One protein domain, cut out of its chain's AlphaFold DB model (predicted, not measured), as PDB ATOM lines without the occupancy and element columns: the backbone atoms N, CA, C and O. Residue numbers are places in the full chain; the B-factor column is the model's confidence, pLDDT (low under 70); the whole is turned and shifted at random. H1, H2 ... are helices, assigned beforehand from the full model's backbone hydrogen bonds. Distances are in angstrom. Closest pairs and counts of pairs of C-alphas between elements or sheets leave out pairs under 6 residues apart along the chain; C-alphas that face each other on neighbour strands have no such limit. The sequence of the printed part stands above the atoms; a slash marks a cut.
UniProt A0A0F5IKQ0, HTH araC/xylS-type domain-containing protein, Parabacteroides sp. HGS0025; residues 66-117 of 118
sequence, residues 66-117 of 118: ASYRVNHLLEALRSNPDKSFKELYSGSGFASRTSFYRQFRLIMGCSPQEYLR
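AT A GLANCE: This is residues 66 to 117 of the 118 residues of the protein "HTH araC/xylS-type domain-containing protein" of Parabacteroides sp. HGS0025 (UniProt A0A0F5IKQ0). Two longer helices, H1 and H3, make a rough L, the first turns of H1 meeting the second half of H3 about perpendicular. The short helix H2 packs on H1, and after H3 the backbone folds back to bring short H4 close to H2. The 52 printed residues, with four named helices in the order H1 to H4 and no named strand, are all helix in class and compact, with radius of gyration of the C-alphas 9.7 A and spans of 24 by 24 by 16 A.

HOW THE PARTS SIT: H1, residues 66 to 79, touches H2, residues 85 to 88, with residues 73 to 77 alone; the closest C-alphas, of Leu 73 and Leu 88, are 6.4 A apart. With residues 66 to 70 alone H1 touches residues 103 to 107 of H3, residues 97 to 108, about perpendicular at 87 degrees; the closest C-alphas, of Ala 66 and Gln 103, are 6.3 A apart. H3 only just touches H4, residues 112 to 115, with 3 pairs of C-alphas within 8 A, the closest being Phe 104 and Pro 112 at 6.9 A. H1 and H4 are apart. Every O i to N i+4 pair is within hydrogen-bond range in H1 and H3; H2 and H4 are too short for one.

IN THESE COORDINATES: H1 is 19.8 A long from C-alpha 66 at (54.827, 44.523, -42.601), and H3 15.9 A. H4 ends at C-alpha 115, (39.663, 37.680, -43.586).

THE WHOLE: The farthest C-alphas, of Ala 95 and Arg 117, are 25.3 A apart. The printed part has no cut and no long link, and no printed residue is under 70 in pLDDT.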
ATOM      1  N   ALA A  66      56.270  44.623 -42.694       97.75
ATOM      2  CA  ALA A  66      54.827  44.523 -42.601       97.75
ATOM      3  C   ALA A  66      54.362  43.095 -42.276       97.75
ATOM      4  O   ALA A  66      53.382  42.963 -41.548       97.75
ATOM      5  N   SER A  67      55.067  42.048 -42.721       97.94
ATOM      6  CA  SER A  67      54.748  40.660 -42.357       97.94
ATOM      7  C   SER A  67      54.836  40.420 -40.851       97.94
ATOM      8  O   SER A  67      53.915  39.838 -40.285       97.94
ATOM      9  N   TYR A  68      55.865  40.943 -40.172       98.50
ATOM     10  CA  TYR A  68      55.938  40.889 -38.703       98.50
ATOM     11  C   TYR A  68      54.740  41.578 -38.048       98.50
ATOM     12  O   TYR A  68      54.098  41.022 -37.160       98.50
ATOM     13  N   ARG A  69      54.401  42.776 -38.533       98.38
ATOM     14  CA  ARG A  69      53.289  43.569 -38.002       98.38
ATOM     15  C   ARG A  69      51.932  42.895 -38.211       98.38
ATOM     16  O   ARG A  69      51.092  42.935 -37.316       98.38
ATOM     17  N   VAL A  70      51.704  42.272 -39.370       98.00
ATOM     18  CA  VAL A  70      50.478  41.503 -39.648       98.00
ATOM     19  C   VAL A  70      50.404  40.268 -38.756       98.00
ATOM     20  O   VAL A  70      49.360  40.043 -38.155       98.00
ATOM     21  N   ASN A  71      51.497  39.516 -38.610       97.38
ATOM     22  CA  ASN A  71      51.516  38.318 -37.769       97.38
ATOM     23  C   ASN A  71      51.202  38.644 -36.302       97.38
ATOM     24  O   ASN A  71      50.275  38.060 -35.745       97.38
ATOM     25  N   HIS A  72      51.879  39.644 -35.728       97.94
ATOM     26  CA  HIS A  72      51.599  40.125 -34.371       97.94
ATOM     27  C   HIS A  72      50.139  40.566 -34.212       97.94
ATOM     28  O   HIS A  72      49.465  40.268 -33.231       97.94
ATOM     29  N   LEU A  73      49.609  41.270 -35.212       96.69
ATOM     30  CA  LEU A  73      48.229  41.719 -35.194       96.69
ATOM     31  C   LEU A  73      47.217  40.556 -35.225       96.69
ATOM     32  O   LEU A  73      46.198  40.622 -34.540       96.69
ATOM     33  N   LEU A  74      47.491  39.492 -35.982       95.69
ATOM     34  CA  LEU A  74      46.655  38.289 -35.995       95.69
ATOM     35  C   LEU A  74      46.725  37.533 -34.661       95.69
ATOM     36  O   LEU A  74      45.710  37.013 -34.202       95.69
ATOM     37  N   GLU A  75      47.885  37.497 -34.008       95.88
ATOM     38  CA  GLU A  75      48.034  36.947 -32.653       95.88
ATOM     39  C   GLU A  75      47.245  37.752 -31.617       95.88
ATOM     40  O   GLU A  75      46.521  37.174 -30.800       95.88
ATOM     41  N   ALA A  76      47.315  39.083 -31.696       95.31
ATOM     42  CA  ALA A  76      46.544  39.974 -30.839       95.31
ATOM     43  C   ALA A  76      45.033  39.784 -31.038       95.31
ATOM     44  O   ALA A  76      44.297  39.750 -30.052       95.31
ATOM     45  N   LEU A  77      44.582  39.606 -32.285       93.94
ATOM     46  CA  LEU A  77      43.183  39.325 -32.611       93.94
ATOM     47  C   LEU A  77      42.727  37.979 -32.029       93.94
ATOM     48  O   LEU A  77      41.686  37.919 -31.387       93.94
ATOM     49  N   ARG A  78      43.529  36.915 -32.180       92.62
ATOM     50  CA  ARG A  78      43.230  35.597 -31.586       92.62
ATOM     51  C   ARG A  78      43.142  35.646 -30.061       92.62
ATOM     52  O   ARG A  78      42.322  34.948 -29.477       92.62
ATOM     53  N   SER A  79      43.973  36.470 -29.430       94.81
ATOM     54  CA  SER A  79      44.008  36.622 -27.969       94.81
ATOM     55  C   SER A  79      42.920  37.563 -27.433       94.81
ATOM     56  O   SER A  79      42.664  37.581 -26.235       94.81
ATOM     57  N   ASN A  80      42.301  38.371 -28.299       91.81
ATOM     58  CA  ASN A  80      41.278  39.358 -27.951       91.81
ATOM     59  C   ASN A  80      40.130  39.282 -28.978       91.81
ATOM     60  O   ASN A  80      40.005  40.193 -29.802       91.81
ATOM     61  N   PRO A  81      39.304  38.221 -28.958       87.62
ATOM     62  CA  PRO A  81      38.291  37.984 -29.991       87.62
ATOM     63  C   PRO A  81      37.244  39.105 -30.100       87.62
ATOM     64  O   PRO A  81      36.669  39.298 -31.167       87.62
ATOM     65  N   ASP A  82      37.040  39.884 -29.034       90.50
ATOM     66  CA  ASP A  82      36.108  41.017 -29.018       90.50
ATOM     67  C   ASP A  82      36.669  42.289 -29.679       90.50
ATOM     68  O   ASP A  82      35.925  43.237 -29.937       90.50
ATOM     69  N   LYS A  83      37.981  42.348 -29.952       90.81
ATOM     70  CA  LYS A  83      38.625  43.521 -30.559       90.81
ATOM     71  C   LYS A  83      38.616  43.435 -32.076       90.81
ATOM     72  O   LYS A  83      38.869  42.397 -32.678       90.81
ATOM     73  N   SER A  84      38.431  44.578 -32.722       91.88
ATOM     74  CA  SER A  84      38.513  44.692 -34.173       91.88
ATOM     75  C   SER A  84      39.928  45.019 -34.662       91.88
ATOM     76  O   SER A  84      40.750  45.624 -33.970       91.88
ATOM     77  N   PHE A  85      40.191  44.754 -35.946       92.00
ATOM     78  CA  PHE A  85      41.402  45.229 -36.626       92.00
ATOM     79  C   PHE A  85      41.637  46.745 -36.485       92.00
ATOM     80  O   PHE A  85      42.783  47.194 -36.480       92.00
ATOM     81  N   LYS A  86      40.565  47.547 -36.379       87.69
ATOM     82  CA  LYS A  86      40.661  49.007 -36.216       87.69
ATOM     83  C   LYS A  86      41.252  49.400 -34.862       87.69
ATOM     84  O   LYS A  86      41.848  50.465 -34.773       87.69
ATOM     85  N   GLU A  87      41.089  48.563 -33.847       91.25
ATOM     86  CA  GLU A  87      41.602  48.809 -32.498       91.25
ATOM     87  C   GLU A  87      43.030  48.285 -32.329       91.25
ATOM     88  O   GLU A  87      43.785  48.808 -31.517       91.25
ATOM     89  N   LEU A  88      43.417  47.277 -33.117       93.69
ATOM     90  CA  LEU A  88      44.689  46.572 -32.949       93.69
ATOM     91  C   LEU A  88      45.821  47.068 -33.861       93.69
ATOM     92  O   LEU A  88      46.988  46.870 -33.534       93.69
ATOM     93  N   TYR A  89      45.527  47.724 -34.993       94.56
ATOM     94  CA  TYR A  89      46.577  48.074 -35.968       94.56
ATOM     95  C   TYR A  89      47.661  49.003 -35.412       94.56
ATOM     96  O   TYR A  89      48.835  48.832 -35.750       94.56
ATOM     97  N   SER A  90      47.288  49.967 -34.570       93.31
ATOM     98  CA  SER A  90      48.231  50.914 -33.969       93.31
ATOM     99  C   SER A  90      49.202  50.207 -33.025       93.31
ATOM    100  O   SER A  90      50.401  50.473 -33.078       93.31
ATOM    101  N   GLY A  91      48.700  49.252 -32.234       95.00
ATOM    102  CA  GLY A  91      49.494  48.416 -31.332       95.00
ATOM    103  C   GLY A  91      50.438  47.448 -32.046       95.00
ATOM    104  O   GLY A  91      51.373  46.965 -31.430       95.00
ATOM    105  N   SER A  92      50.241  47.210 -33.344       97.06
ATOM    106  CA  SER A  92      51.112  46.363 -34.170       97.06
ATOM    107  C   SER A  92      52.077  47.167 -35.046       97.06
ATOM    108  O   SER A  92      52.550  46.676 -36.067       97.06
ATOM    109  N   GLY A  93      52.346  48.428 -34.699       97.19
ATOM    110  CA  GLY A  93      53.343  49.259 -35.374       97.19
ATOM    111  C   GLY A  93      52.904  49.859 -36.711       97.19
ATOM    112  O   GLY A  93      53.728  50.402 -37.447       97.19
ATOM    113  N   PHE A  94      51.621  49.808 -37.078       97.19
ATOM    114  CA  PHE A  94      51.146  50.537 -38.255       97.19
ATOM    115  C   PHE A  94      50.869  52.005 -37.916       97.19
ATOM    116  O   PHE A  94      49.991  52.319 -37.120       97.19
ATOM    117  N   ALA A  95      51.562  52.919 -38.602       93.88
ATOM    118  CA  ALA A  95      51.405  54.363 -38.400       93.88
ATOM    119  C   ALA A  95      50.031  54.916 -38.826       93.88
ATOM    120  O   ALA A  95      49.644  56.002 -38.407       93.88
ATOM    121  N   SER A  96      49.302  54.210 -39.695       95.31
ATOM    122  CA  SER A  96      47.973  54.631 -40.135       95.31
ATOM    123  C   SER A  96      47.132  53.462 -40.629       95.31
ATOM    124  O   SER A  96      47.651  52.460 -41.137       95.31
ATOM    125  N   ARG A  97      45.808  53.644 -40.571       94.56
ATOM    126  CA  ARG A  97      44.826  52.707 -41.128       94.56
ATOM    127  C   ARG A  97      45.071  52.437 -42.615       94.56
ATOM    128  O   ARG A  97      45.025  51.289 -43.041       94.56
ATOM    129  N   THR A  98      45.377  53.464 -43.407       95.06
ATOM    130  CA  THR A  98      45.638  53.314 -44.848       95.06
ATOM    131  C   THR A  98      46.848  52.420 -45.115       95.06
ATOM    132  O   THR A  98      46.792  51.542 -45.976       95.06
ATOM    133  N   SER A  99      47.935  52.600 -44.352       94.50
ATOM    134  CA  SER A  99      49.127  51.754 -44.475       94.50
ATOM    135  C   SER A  99      48.827  50.305 -44.090       94.50
ATOM    136  O   SER A  99      49.186  49.392 -44.835       94.50
ATOM    137  N   PHE A 100      48.096  50.108 -42.987       96.25
ATOM    138  CA  PHE A 100      47.644  48.796 -42.532       96.25
ATOM    139  C   PHE A 100      46.840  48.058 -43.609       96.25
ATOM    140  O   PHE A 100      47.252  46.983 -44.026       96.25
ATOM    141  N   TYR A 101      45.747  48.637 -44.121       95.75
ATOM    142  CA  TYR A 101      44.886  47.953 -45.099       95.75
ATOM    143  C   TYR A 101      45.650  47.552 -46.366       95.75
ATOM    144  O   TYR A 101      45.482  46.441 -46.869       95.75
ATOM    145  N   ARG A 102      46.515  48.442 -46.870       95.44
ATOM    146  CA  ARG A 102      47.330  48.179 -48.062       95.44
ATOM    147  C   ARG A 102      48.305  47.023 -47.839       95.44
ATOM    148  O   ARG A 102      48.414  46.152 -48.695       95.44
ATOM    149  N   GLN A 103      49.027  47.032 -46.719       95.94
ATOM    150  CA  GLN A 103      50.023  46.005 -46.415       95.94
ATOM    151  C   GLN A 103      49.380  44.671 -46.034       95.94
ATOM    152  O   GLN A 103      49.822  43.635 -46.516       95.94
ATOM    153  N   PHE A 104      48.300  44.690 -45.249       97.00
ATOM    154  CA  PHE A 104      47.552  43.485 -44.903       97.00
ATOM    155  C   PHE A 104      47.071  42.764 -46.159       97.00
ATOM    156  O   PHE A 104      47.324  41.577 -46.307       97.00
ATOM    157  N   ARG A 105      46.469  43.488 -47.115       96.50
ATOM    158  CA  ARG A 105      46.026  42.890 -48.382       96.50
ATOM    159  C   ARG A 105      47.177  42.316 -49.201       96.50
ATOM    160  O   ARG A 105      47.021  41.257 -49.796       96.50
ATOM    161  N   LEU A 106      48.319  43.001 -49.226       95.12
ATOM    162  CA  LEU A 106      49.517  42.515 -49.913       95.12
ATOM    163  C   LEU A 106      50.030  41.197 -49.311       95.12
ATOM    164  O   LEU A 106      50.481  40.336 -50.055       95.12
ATOM    165  N   ILE A 107      49.967  41.056 -47.985       95.81
ATOM    166  CA  ILE A 107      50.502  39.899 -47.252       95.81
ATOM    167  C   ILE A 107      49.511  38.731 -47.234       95.81
ATOM    168  O   ILE A 107      49.900  37.594 -47.470       95.81
ATOM    169  N   MET A 108      48.236  39.011 -46.971       95.75
ATOM    170  CA  MET A 108      47.195  37.999 -46.763       95.75
ATOM    171  C   MET A 108      46.416  37.655 -48.036       95.75
ATOM    172  O   MET A 108      45.560  36.776 -48.009       95.75
ATOM    173  N   GLY A 109      46.623  38.388 -49.135       96.12
ATOM    174  CA  GLY A 109      45.875  38.224 -50.390       96.12
ATOM    175  C   GLY A 109      44.421  38.713 -50.341       96.12
ATOM    176  O   GLY A 109      43.768  38.807 -51.377       96.12
ATOM    177  N   CYS A 110      43.918  39.088 -49.164       94.81
ATOM    178  CA  CYS A 110      42.560  39.567 -48.934       94.81
ATOM    179  C   CYS A 110      42.553  40.769 -47.979       94.81
ATOM    180  O   CYS A 110      43.516  41.043 -47.262       94.81
ATOM    181  N   SER A 111      41.476  41.542 -47.994       92.94
ATOM    182  CA  SER A 111      41.272  42.640 -47.054       92.94
ATOM    183  C   SER A 111      41.015  42.117 -45.631       92.94
ATOM    184  O   SER A 111      40.517  41.005 -45.461       92.94
ATOM    185  N   PRO A 112      41.249  42.939 -44.590       91.94
ATOM    186  CA  PRO A 112      40.917  42.558 -43.217       91.94
ATOM    187  C   PRO A 112      39.446  42.142 -43.036       91.94
ATOM    188  O   PRO A 112      39.143  41.261 -42.246       91.94
ATOM    189  N   GLN A 113      38.514  42.752 -43.777       90.44
ATOM    190  CA  GLN A 113      37.092  42.391 -43.700       90.44
ATOM    191  C   GLN A 113      36.790  41.038 -44.343       90.44
ATOM    192  O   GLN A 113      35.957  40.304 -43.828       90.44
ATOM    193  N   GLU A 114      37.444  40.715 -45.459       93.25
ATOM    194  CA  GLU A 114      37.321  39.401 -46.099       93.25
ATOM    195  C   GLU A 114      37.945  38.307 -45.230       93.25
ATOM    196  O   GLU A 114      37.394  37.217 -45.158       93.25
ATOM    197  N   TYR A 115      39.043  38.607 -44.531       93.19
ATOM    198  CA  TYR A 115      39.663  37.680 -43.586       93.19
ATOM    199  C   TYR A 115      38.726  37.298 -42.427       93.19
ATOM    200  O   TYR A 115      38.668  36.133 -42.069       93.19
ATOM    201  N   LEU A 116      37.948  38.242 -41.875       87.25
ATOM    202  CA  LEU A 116      36.986  37.953 -40.791       87.25
ATOM    203  C   LEU A 116      35.766  37.127 -41.227       87.25
ATOM    204  O   LEU A 116      34.985  36.718 -40.374       87.25
ATOM    205  N   ARG A 117      35.534  36.975 -42.533       88.25
ATOM    206  CA  ARG A 117      34.384  36.233 -43.077       88.25
ATOM    207  C   ARG A 117      34.721  34.789 -43.450       88.25
ATOM    208  O   ARG A 117      33.810  34.074 -43.860       88.25
TER     209      ARG A 117